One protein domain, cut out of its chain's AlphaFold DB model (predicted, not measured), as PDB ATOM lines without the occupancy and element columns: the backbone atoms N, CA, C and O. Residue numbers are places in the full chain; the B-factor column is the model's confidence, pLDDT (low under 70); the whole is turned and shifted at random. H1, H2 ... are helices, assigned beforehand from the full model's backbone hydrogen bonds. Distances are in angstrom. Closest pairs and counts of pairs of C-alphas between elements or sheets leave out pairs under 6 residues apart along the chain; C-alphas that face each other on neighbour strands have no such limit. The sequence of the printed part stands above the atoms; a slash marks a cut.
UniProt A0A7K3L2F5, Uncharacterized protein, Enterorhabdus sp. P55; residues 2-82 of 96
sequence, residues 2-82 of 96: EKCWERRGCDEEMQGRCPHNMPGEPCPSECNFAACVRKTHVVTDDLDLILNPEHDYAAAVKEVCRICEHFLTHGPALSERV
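This is residues 2 to 82 of the 96 residues of an uncharacterized protein of Enterorhabdus sp. P55 (UniProt A0A7K3L2F5). This domain has little regular structure: it is mostly loop, with three short helices, H2, H3 and H4, gathered in one half and H1 alone at the far end, a long loop of residues 16 to 46 joining H1 to H2. The 81 printed residues include H1, H2, H3 and H4 in that order and no named strand; the class is all helix, with 19 residues in named elements. The whole is compact, with a radius of gyration of the C-alphas of 12.7 A and spans of 36 by 29 by 21 A.

Find C-alpha 12 at (-30.300, -37.268, 17.887), where H1, residues 12 to 15, begins, 4.9 A long. H2 is residues 47 to 50, 4.8 A; H3 residues 63 to 67, 8.0 A; H4 residues 69 to 74, 8.4 A, ending at C-alpha 74, (-50.476, -36.508, 1.933).

H1 is apart from H2, H3 and H4. H2 and H4 touch, closest at the C-alphas of Leu 49 and Leu 72, 5.9 A. H3 and H4 only just touch, and only at the corner by their tight link, with 3 pairs of C-alphas within 8 A, the closest Cys 65 and Phe 71, 6.1 A. H2 and H3 are close but not clearly touching. In H4 every O i to N i+4 pair is within hydrogen-bond range; H3 has 0 of 1, and 1 of 2 O i to N i+3 pairs; H1 and H2 are too short for an O i to N i+4 pair.

The C-alphas farthest apart, Glu 13 and Asp 48, are 37.7 A apart. The links H1 to H2 and H2 to H3 are long; the printed part has no cut, and no printed residue is under 70 in pLDDT.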
ATOM      1  N   GLU A   2     -37.405 -33.843   3.468       70.88
ATOM      2  CA  GLU A   2     -37.810 -34.930   4.378       70.88
ATOM      3  C   GLU A   2     -39.295 -34.791   4.748       70.88
ATOM      4  O   GLU A   2     -39.754 -33.682   5.053       70.88
ATOM      5  N   LYS A   3     -40.062 -35.886   4.712       90.75
ATOM      6  CA  LYS A   3     -41.481 -35.861   5.083       90.75
ATOM      7  C   LYS A   3     -41.606 -35.783   6.607       90.75
ATOM      8  O   LYS A   3     -40.906 -36.465   7.348       90.75
ATOM      9  N   CYS A   4     -42.518 -34.961   7.127       92.19
ATOM     10  CA  CYS A   4     -42.546 -34.667   8.567       92.19
ATOM     11  C   CYS A   4     -42.913 -35.869   9.468       92.19
ATOM     12  O   CYS A   4     -42.627 -35.851  10.673       92.19
ATOM     13  N   TRP A   5     -43.550 -36.891   8.895       93.12
ATOM     14  CA  TRP A   5     -43.931 -38.145   9.547       93.12
ATOM     15  C   TRP A   5     -42.818 -39.200   9.557       93.12
ATOM     16  O   TRP A   5     -42.946 -40.169  10.295       93.12
ATOM     17  N   GLU A   6     -41.722 -38.993   8.824       91.25
ATOM     18  CA  GLU A   6     -40.532 -39.862   8.849       91.25
ATOM     19  C   GLU A   6     -39.581 -39.490  10.001       91.25
ATOM     20  O   GLU A   6     -38.749 -40.290  10.421       91.25
ATOM     21  N   ARG A   7     -39.757 -38.296  10.584       88.94
ATOM     22  CA  ARG A   7     -38.900 -37.761  11.645       88.94
ATOM     23  C   ARG A   7     -39.540 -37.847  13.032       88.94
ATOM     24  O   ARG A   7     -40.654 -37.341  13.255       88.94
ATOM     25  N   ARG A   8     -38.805 -38.403  14.003       88.25
ATOM     26  CA  ARG A   8     -39.154 -38.343  15.437       88.25
ATOM     27  C   ARG A   8     -39.088 -36.893  15.948       88.25
ATOM     28  O   ARG A   8     -38.456 -36.035  15.338       88.25
ATOM     29  N   GLY A   9     -39.813 -36.580  17.022       83.69
ATOM     30  CA  GLY A   9     -39.824 -35.217  17.575       83.69
ATOM     31  C   GLY A   9     -38.651 -34.908  18.514       83.69
ATOM     32  O   GLY A   9     -38.337 -33.739  18.706       83.69
ATOM     33  N   CYS A  10     -37.974 -35.931  19.041       88.88
ATOM     34  CA  CYS A  10     -36.746 -35.795  19.822       88.88
ATOM     35  C   CYS A  10     -35.499 -35.600  18.939       88.88
ATOM     36  O   CYS A  10     -35.495 -35.962  17.760       88.88
ATOM     37  N   ASP A  11     -34.438 -35.029  19.511       88.19
ATOM     38  CA  ASP A  11     -33.143 -34.851  18.846       88.19
ATOM     39  C   ASP A  11     -32.326 -36.157  18.764       88.19
ATOM     40  O   ASP A  11     -32.755 -37.213  19.231       88.19
ATOM     41  N   GLU A  12     -31.160 -36.099  18.118       88.56
ATOM     42  CA  GLU A  12     -30.300 -37.268  17.887       88.56
ATOM     43  C   GLU A  12     -29.731 -37.867  19.182       88.56
ATOM     44  O   GLU A  12     -29.657 -39.090  19.306       88.56
ATOM     45  N   GLU A  13     -29.373 -37.030  20.162       90.25
ATOM     46  CA  GLU A  13     -28.822 -37.491  21.443       90.25
ATOM     47  C   GLU A  13     -29.865 -38.302  22.210       90.25
ATOM     48  O   GLU A  13     -29.607 -39.441  22.613       90.25
ATOM     49  N   MET A  14     -31.084 -37.771  22.307       89.44
ATOM     50  CA  MET A  14     -32.187 -38.474  22.935       89.44
ATOM     51  C   MET A  14     -32.568 -39.731  22.146       89.44
ATOM     52  O   MET A  14     -32.823 -40.772  22.750       89.44
ATOM     53  N   GLN A  15     -32.587 -39.687  20.808       89.06
ATOM     54  CA  GLN A  15     -32.860 -40.865  19.976       89.06
ATOM     55  C   GLN A  15     -31.854 -42.000  20.204       89.06
ATOM     56  O   GLN A  15     -32.266 -43.160  20.220       89.06
ATOM     57  N   GLY A  16     -30.576 -41.691  20.445       88.06
ATOM     58  CA  GLY A  16     -29.543 -42.692  20.732       88.06
ATOM     59  C   GLY A  16     -29.750 -43.457  22.045       88.06
ATOM     60  O   GLY A  16     -29.159 -44.517  22.239       88.06
ATOM     61  N   ARG A  17     -30.589 -42.940  22.949       89.31
ATOM     62  CA  ARG A  17     -30.821 -43.504  24.292       89.31
ATOM     63  C   ARG A  17     -32.300 -43.764  24.591       89.31
ATOM     64  O   ARG A  17     -32.640 -44.182  25.697       89.31
ATOM     65  N   CYS A  18     -33.189 -43.486  23.639       89.88
ATOM     66  CA  CYS A  18     -34.632 -43.524  23.848       89.88
ATOM     67  C   CYS A  18     -35.147 -44.972  23.879       89.88
ATOM     68  O   CYS A  18     -34.933 -45.705  22.912       89.88
ATOM     69  N   PRO A  19     -35.917 -45.374  24.910       88.56
ATOM     70  CA  PRO A  19     -36.474 -46.725  24.996       88.56
ATOM     71  C   PRO A  19     -37.510 -47.024  23.900       88.56
ATOM     72  O   PRO A  19     -37.772 -48.181  23.609       88.56
ATOM     73  N   HIS A  20     -38.091 -45.993  23.273       88.50
ATOM     74  CA  HIS A  20     -39.074 -46.132  22.191       88.50
ATOM     75  C   HIS A  20     -38.459 -46.017  20.790       88.50
ATOM     76  O   HIS A  20     -39.185 -46.069  19.797       88.50
ATOM     77  N   ASN A  21     -37.142 -45.808  20.674       88.06
ATOM     78  CA  ASN A  21     -36.455 -45.811  19.382       88.06
ATOM     79  C   ASN A  21     -36.065 -47.240  18.976       88.06
ATOM     80  O   ASN A  21     -34.909 -47.528  18.676       88.06
ATOM     81  N   MET A  22     -37.042 -48.145  19.018       84.12
ATOM     82  CA  MET A  22     -36.880 -49.531  18.595       84.12
ATOM     83  C   MET A  22     -37.210 -49.658  17.099       84.12
ATOM     84  O   MET A  22     -38.141 -48.995  16.627       84.12
ATOM     85  N   PRO A  23     -36.473 -50.482  16.333       82.06
ATOM     86  CA  PRO A  23     -36.796 -50.745  14.934       82.06
ATOM     87  C   PRO A  23     -38.240 -51.240  14.767       82.06
ATOM     88  O   PRO A  23     -38.679 -52.125  15.494       82.06
ATOM     89  N   GLY A  24     -38.979 -50.658  13.818       78.50
ATOM     90  CA  GLY A  24     -40.371 -51.026  13.519       78.50
ATOM     91  C   GLY A  24     -41.435 -50.396  14.430       78.50
ATOM     92  O   GLY A  24     -42.593 -50.291  14.020       78.50
ATOM     93  N   GLU A  25     -41.056 -49.900  15.610       84.31
ATOM     94  CA  GLU A  25     -41.991 -49.333  16.586       84.31
ATOM     95  C   GLU A  25     -42.133 -47.807  16.441       84.31
ATOM     96  O   GLU A  25     -41.131 -47.070  16.424       84.31
ATOM     97  N   PRO A  26     -43.369 -47.279  16.356       88.56
ATOM     98  CA  PRO A  26     -43.586 -45.841  16.335       88.56
ATOM     99  C   PRO A  26     -43.287 -45.215  17.708       88.56
ATOM    100  O   PRO A  26     -43.332 -45.851  18.755       88.56
ATOM    101  N   CYS A  27     -43.014 -43.913  17.719       91.19
ATOM    102  CA  CYS A  27     -43.007 -43.121  18.941       91.19
ATOM    103  C   CYS A  27     -44.433 -43.080  19.524       91.19
ATOM    104  O   CYS A  27     -45.349 -42.687  18.785       91.19
ATOM    105  N   PRO A  28     -44.633 -43.438  20.805       90.50
ATOM    106  CA  PRO A  28     -45.962 -43.508  21.404       90.50
ATOM    107  C   PRO A  28     -46.617 -42.125  21.509       90.50
ATOM    108  O   PRO A  28     -45.914 -41.124  21.673       90.50
ATOM    109  N   SER A  29     -47.953 -42.065  21.431       88.62
ATOM    110  CA  SER A  29     -48.724 -40.806  21.503       88.62
ATOM    111  C   SER A  29     -48.454 -40.011  22.782       88.62
ATOM    112  O   SER A  29     -48.328 -38.793  22.727       88.62
ATOM    113  N   GLU A  30     -48.285 -40.714  23.902       85.75
ATOM    114  CA  GLU A  30     -48.071 -40.137  25.237       85.75
ATOM    115  C   GLU A  30     -46.626 -39.682  25.489       85.75
ATOM    116  O   GLU A  30     -46.289 -39.187  26.564       85.75
ATOM    117  N   CYS A  31     -45.717 -39.861  24.527       89.62
ATOM    118  CA  CYS A  31     -44.363 -39.349  24.675       89.62
ATOM    119  C   CYS A  31     -44.372 -37.816  24.607       89.62
ATOM    120  O   CYS A  31     -44.778 -37.236  23.600       89.62
ATOM    121  N   ASN A  32     -43.798 -37.158  25.621       86.75
ATOM    122  CA  ASN A  32     -43.639 -35.695  25.663       86.75
ATOM    123  C   ASN A  32     -42.956 -35.115  24.411       86.75
ATOM    124  O   ASN A  32     -43.201 -33.974  24.036       86.75
ATOM    125  N   PHE A  33     -42.112 -35.909  23.749       88.19
ATOM    126  CA  PHE A  33     -41.375 -35.522  22.546       88.19
ATOM    127  C   PHE A  33     -42.014 -36.039  21.246       88.19
ATOM    128  O   PHE A  33     -41.465 -35.820  20.170       88.19
ATOM    129  N   ALA A  34     -43.147 -36.748  21.303       87.50
ATOM    130  CA  ALA A  34     -43.899 -37.148  20.111       87.50
ATOM    131  C   ALA A  34     -44.837 -36.046  19.602       87.50
ATOM    132  O   ALA A  34     -45.189 -36.070  18.420       87.50
ATOM    133  N   ALA A  35     -45.211 -35.085  20.455       87.31
ATOM    134  CA  ALA A  35     -46.092 -33.980  20.095       87.31
ATOM    135  C   ALA A  35     -45.577 -33.226  18.853       87.31
ATOM    136  O   ALA A  35     -44.416 -32.815  18.773       87.31
ATOM    137  N   CYS A  36     -46.444 -33.048  17.855       90.06
ATOM    138  CA  CYS A  36     -46.090 -32.349  16.625       90.06
ATOM    139  C   CYS A  36     -46.467 -30.870  16.729       90.06
ATOM    140  O   CYS A  36     -47.635 -30.513  16.660       90.06
ATOM    141  N   VAL A  37     -45.468 -29.993  16.829       88.88
ATOM    142  CA  VAL A  37     -45.667 -28.530  16.917       88.88
ATOM    143  C   VAL A  37     -45.633 -27.821  15.555       88.88
ATOM    144  O   VAL A  37     -45.512 -26.599  15.472       88.88
ATOM    145  N   ARG A  38     -45.671 -28.578  14.452       90.06
ATOM    146  CA  ARG A  38     -45.636 -28.003  13.097       90.06
ATOM    147  C   ARG A  38     -46.981 -27.356  12.778       90.06
ATOM    148  O   ARG A  38     -48.016 -27.924  13.089       90.06
ATOM    149  N   LYS A  39     -46.968 -26.228  12.061       92.06
ATOM    150  CA  LYS A  39     -48.192 -25.506  11.654       92.06
ATOM    151  C   LYS A  39     -49.153 -26.330  10.790       92.06
ATOM    152  O   LYS A  39     -50.327 -26.008  10.730       92.06
ATOM    153  N   THR A  40     -48.650 -27.355  10.103       92.56
ATOM    154  CA  THR A  40     -49.460 -28.276   9.293       92.56
ATOM    155  C   THR A  40     -50.109 -29.385  10.116       92.56
ATOM    156  O   THR A  40     -50.901 -30.147   9.576       92.56
ATOM    157  N   HIS A  41     -49.769 -29.527  11.398       93.75
ATOM    158  CA  HIS A  41     -50.405 -30.520  12.248       93.75
ATOM    159  C   HIS A  41     -51.816 -30.063  12.615       93.75
ATOM    160  O   HIS A  41     -51.993 -29.037  13.268       93.75
ATOM    161  N   VAL A  42     -52.798 -30.857  12.203       95.19
ATOM    162  CA  VAL A  42     -54.208 -30.704  12.555       95.19
ATOM    163  C   VAL A  42     -54.690 -32.082  12.969       95.19
ATOM    164  O   VAL A  42     -54.515 -33.034  12.209       95.19
ATOM    165  N   VAL A  43     -55.225 -32.207  14.181       94.62
ATOM    166  CA  VAL A  43     -55.916 -33.431  14.596       94.62
ATOM    167  C   VAL A  43     -57.278 -33.429  13.917       94.62
ATOM    168  O   VAL A  43     -58.006 -32.447  14.043       94.62
ATOM    169  N   THR A  44     -57.590 -34.496  13.191       95.25
ATOM    170  CA  THR A  44     -58.887 -34.663  12.531       95.25
ATOM    171  C   THR A  44     -59.780 -35.609  13.325       95.25
ATOM    172  O   THR A  44     -59.292 -36.488  14.039       95.25
ATOM    173  N   ASP A  45     -61.086 -35.412  13.198       95.56
ATOM    174  CA  ASP A  45     -62.159 -36.299  13.640       95.56
ATOM    175  C   ASP A  45     -62.873 -36.987  12.457       95.56
ATOM    176  O   ASP A  45     -63.836 -37.726  12.662       95.56
ATOM    177  N   ASP A  46     -62.381 -36.788  11.230       96.62
ATOM    178  CA  ASP A  46     -62.912 -37.402  10.016       96.62
ATOM    179  C   ASP A  46     -62.585 -38.904   9.973       96.62
ATOM    180  O   ASP A  46     -61.441 -39.325   9.767       96.62
ATOM    181  N   LEU A  47     -63.615 -39.728  10.171       94.50
ATOM    182  CA  LEU A  47     -63.489 -41.183  10.187       94.50
ATOM    183  C   LEU A  47     -63.099 -41.761   8.826       94.50
ATOM    184  O   LEU A  47     -62.417 -42.785   8.804       94.50
ATOM    185  N   ASP A  48     -63.471 -41.118   7.718       96.12
ATOM    186  CA  ASP A  48     -63.120 -41.601   6.382       96.12
ATOM    187  C   ASP A  48     -61.611 -41.462   6.145       96.12
ATOM    188  O   ASP A  48     -60.989 -42.340   5.546       96.12
ATOM    189  N   LEU A  49     -60.990 -40.409   6.690       94.19
ATOM    190  CA  LEU A  49     -59.533 -40.257   6.693       94.19
ATOM    191  C   LEU A  49     -58.857 -41.218   7.679       94.19
ATOM    192  O   LEU A  49     -57.864 -41.865   7.343       94.19
ATOM    193  N   ILE A  50     -59.372 -41.314   8.909       94.50
ATOM    194  CA  ILE A  50     -58.746 -42.105   9.980       94.50
ATOM    195  C   ILE A  50     -58.796 -43.606   9.683       94.50
ATOM    196  O   ILE A  50     -57.865 -44.317  10.055       94.50
ATOM    197  N   LEU A  51     -59.849 -44.084   9.020       93.06
ATOM    198  CA  LEU A  51     -60.099 -45.506   8.775       93.06
ATOM    199  C   LEU A  51     -59.883 -45.922   7.312       93.06
ATOM    200  O   LEU A  51     -60.261 -47.034   6.948       93.06
ATOM    201  N   ASN A  52     -59.278 -45.065   6.483       94.06
ATOM    202  CA  ASN A  52     -58.968 -45.364   5.087       94.06
ATOM    203  C   ASN A  52     -58.067 -46.616   4.954       94.06
ATOM    204  O   ASN A  52     -56.865 -46.538   5.227       94.06
ATOM    205  N   PRO A  53     -58.586 -47.761   4.468       93.06
ATOM    206  CA  PRO A  53     -57.814 -49.001   4.389       93.06
ATOM    207  C   PRO A  53     -56.676 -48.942   3.361       93.06
ATOM    208  O   PRO A  53     -55.729 -49.720   3.449       93.06
ATOM    209  N   GLU A  54     -56.744 -48.007   2.412       94.56
ATOM    210  CA  GLU A  54     -55.736 -47.829   1.367       94.56
ATOM    211  C   GLU A  54     -54.537 -47.000   1.847       94.56
ATOM    212  O   GLU A  54     -53.541 -46.886   1.131       94.56
ATOM    213  N   HIS A  55     -54.602 -46.395   3.036       94.12
ATOM    214  CA  HIS A  55     -53.545 -45.530   3.550       94.12
ATOM    215  C   HIS A  55     -52.431 -46.319   4.255       94.12
ATOM    216  O   HIS A  55     -52.681 -47.211   5.071       94.12
ATOM    217  N   ASP A  56     -51.167 -45.959   4.013       93.50
ATOM    218  CA  ASP A  56     -50.035 -46.588   4.690       93.50
ATOM    219  C   ASP A  56     -49.720 -45.919   6.041       93.50
ATOM    220  O   ASP A  56     -48.752 -45.168   6.209       93.50
ATOM    221  N   TYR A  57     -50.473 -46.300   7.075       91.31
ATOM    222  CA  TYR A  57     -50.196 -45.909   8.465       91.31
ATOM    223  C   TYR A  57     -48.832 -46.401   8.990       91.31
ATOM    224  O   TYR A  57     -48.430 -46.047  10.113       91.31
ATOM    225  N   ALA A  58     -48.125 -47.269   8.253       89.25
ATOM    226  CA  ALA A  58     -46.780 -47.705   8.603       89.25
ATOM    227  C   ALA A  58     -45.689 -46.685   8.333       89.25
ATOM    228  O   ALA A  58     -44.724 -46.638   9.094       89.25
ATOM    229  N   ALA A  59     -45.907 -45.800   7.365       91.62
ATOM    230  CA  ALA A  59     -44.958 -44.753   7.018       91.62
ATOM    231  C   ALA A  59     -44.740 -43.720   8.140       91.62
ATOM    232  O   ALA A  59     -43.715 -43.041   8.174       91.62
ATOM    233  N   ALA A  60     -45.689 -43.584   9.071       92.38
ATOM    234  CA  ALA A  60     -45.560 -42.677  10.202       92.38
ATOM    235  C   ALA A  60     -44.712 -43.265  11.344       92.38
ATOM    236  O   ALA A  60     -45.084 -44.263  11.967       92.38
ATOM    237  N   VAL A  61     -43.641 -42.555  11.716       91.69
ATOM    238  CA  VAL A  61     -42.773 -42.883  12.861       91.69
ATOM    239  C   VAL A  61     -43.354 -42.448  14.213       91.69
ATOM    240  O   VAL A  61     -42.763 -42.714  15.253       91.69
ATOM    241  N   LYS A  62     -44.493 -41.746  14.242       92.31
ATOM    242  CA  LYS A  62     -45.164 -41.283  15.471       92.31
ATOM    243  C   LYS A  62     -46.631 -41.679  15.437       92.31
ATOM    244  O   LYS A  62     -47.293 -41.463  14.426       92.31
ATOM    245  N   GLU A  63     -47.162 -42.157  16.554       92.31
ATOM    246  CA  GLU A  63     -48.583 -42.520  16.652       92.31
ATOM    247  C   GLU A  63     -49.512 -41.327  16.436       92.31
ATOM    248  O   GLU A  63     -50.524 -41.470  15.756       92.31
ATOM    249  N   VAL A  64     -49.126 -40.132  16.901       92.94
ATOM    250  CA  VAL A  64     -49.907 -38.892  16.712       92.94
ATOM    251  C   VAL A  64     -50.143 -38.543  15.236       92.94
ATOM    252  O   VAL A  64     -51.088 -37.833  14.904       92.94
ATOM    253  N   CYS A  65     -49.309 -39.043  14.317       94.88
ATOM    254  CA  CYS A  65     -49.526 -38.824  12.890       94.88
ATOM    255  C   CYS A  65     -50.764 -39.569  12.370       94.88
ATOM    256  O   CYS A  65     -51.365 -39.093  11.419       94.88
ATOM    257  N   ARG A  66     -51.197 -40.668  13.003       93.25
ATOM    258  CA  ARG A  66     -52.340 -41.485  12.543       93.25
ATOM    259  C   ARG A  66     -53.704 -40.808  12.706       93.25
ATOM    260  O   ARG A  66     -54.690 -41.315  12.197       93.25
ATOM    261  N   ILE A  67     -53.741 -39.675  13.399       94.69
ATOM    262  CA  ILE A  67     -54.911 -38.799  13.543       94.69
ATOM    263  C   ILE A  67     -54.627 -37.390  13.005       94.69
ATOM    264  O   ILE A  67     -55.381 -36.457  13.254       94.69
ATOM    265  N   CYS A  68     -53.497 -37.201  12.317       96.50
ATOM    266  CA  CYS A  68     -53.098 -35.915  11.767       96.50
ATOM    267  C   CYS A  68     -53.598 -35.797  10.329       96.50
ATOM    268  O   CYS A  68     -53.070 -36.478   9.453       96.50
ATOM    269  N   GLU A  69     -54.500 -34.859  10.056       97.31
ATOM    270  CA  GLU A  69     -55.082 -34.629   8.728       97.31
ATOM    271  C   GLU A  69     -54.009 -34.496   7.641       97.31
ATOM    272  O   GLU A  69     -54.048 -35.163   6.616       97.31
ATOM    273  N   HIS A  70     -52.958 -33.710   7.899       96.88
ATOM    274  CA  HIS A  70     -51.884 -33.528   6.925       96.88
ATOM    275  C   HIS A  70     -51.192 -34.840   6.528       96.88
ATOM    276  O   HIS A  70     -50.841 -34.997   5.361       96.88
ATOM    277  N   PHE A  71     -51.006 -35.771   7.466       96.69
ATOM    278  CA  PHE A  71     -50.455 -37.087   7.154       96.69
ATOM    279  C   PHE A  71     -51.484 -37.951   6.429       96.69
ATOM    280  O   PHE A  71     -51.147 -38.529   5.407       96.69
ATOM    281  N   LEU A  72     -52.729 -37.991   6.899       96.94
ATOM    282  CA  LEU A  72     -53.775 -38.820   6.293       96.94
ATOM    283  C   LEU A  72     -54.082 -38.413   4.842       96.94
ATOM    284  O   LEU A  72     -54.378 -39.269   4.015       96.94
ATOM    285  N   THR A  73     -53.913 -37.133   4.506       96.56
ATOM    286  CA  THR A  73     -54.158 -36.601   3.157       96.56
ATOM    287  C   THR A  73     -52.936 -36.669   2.228       96.56
ATOM    288  O   THR A  73     -53.103 -36.748   1.015       96.56
ATOM    289  N   HIS A  74     -51.705 -36.612   2.755       96.00
ATOM    290  CA  HIS A  74     -50.476 -36.508   1.933       96.00
ATOM    291  C   HIS A  74     -49.482 -37.657   2.133       96.00
ATOM    292  O   HIS A  74     -48.426 -37.693   1.490       96.00
ATOM    293  N   GLY A  75     -49.762 -38.550   3.074       94.62
ATOM    294  CA  GLY A  75     -48.984 -39.750   3.324       94.62
ATOM    295  C   GLY A  75     -49.147 -40.768   2.192       94.62
ATOM    296  O   GLY A  75     -50.050 -40.641   1.366       94.62
ATOM    297  N   PRO A  76     -48.246 -41.757   2.127       95.19
ATOM    298  CA  PRO A  76     -48.267 -42.757   1.068       95.19
ATOM    299  C   PRO A  76     -49.477 -43.689   1.177       95.19
ATOM    300  O   PRO A  76     -49.990 -43.948   2.270       95.19
ATOM    301  N   ALA A  77     -49.891 -44.231   0.039       94.69
ATOM    302  CA  ALA A  77     -50.834 -45.337  -0.021       94.69
ATOM    303  C   ALA A  77     -50.136 -46.676   0.263       94.69
ATOM    304  O   ALA A  77     -48.941 -46.851   0.016       94.69
ATOM    305  N   LEU A  78     -50.904 -47.664   0.721       92.44
ATOM    306  CA  LEU A  78     -50.429 -49.023   0.970       92.44
ATOM    307  C   LEU A  78     -49.865 -49.672  -0.303       92.44
ATOM    308  O   LEU A  78     -48.879 -50.402  -0.236       92.44
ATOM    309  N   SER A  79     -50.428 -49.342  -1.470       93.62
ATOM    310  CA  SER A  79     -49.943 -49.798  -2.779       93.62
ATOM    311  C   SER A  79     -48.536 -49.304  -3.133       93.62
ATOM    312  O   SER A  79     -47.889 -49.879  -4.003       93.62
ATOM    313  N   GLU A  80     -48.064 -48.227  -2.500       91.81
ATOM    314  CA  GLU A  80     -46.729 -47.657  -2.722       91.81
ATOM    315  C   GLU A  80     -45.675 -48.237  -1.768       91.81
ATOM    316  O   GLU A  80     -44.490 -47.908  -1.878       91.81
ATOM    317  N   ARG A  81     -46.080 -49.086  -0.815       87.12
ATOM    318  CA  ARG A  81     -45.162 -49.658   0.163       87.12
ATOM    319  C   ARG A  81     -44.164 -50.594  -0.521       87.12
ATOM    320  O   ARG A  81     -44.537 -51.550  -1.198       87.12
ATOM    321  N   VAL A  82     -42.875 -50.353  -0.279       81.31
ATOM    322  CA  VAL A  82     -41.784 -51.215  -0.746       81.31
ATOM    323  C   VAL A  82     -41.265 -52.057   0.422       81.31
ATOM    324  O   VAL A  82     -40.636 -51.526   1.335       81.31
TER     325      VAL A  82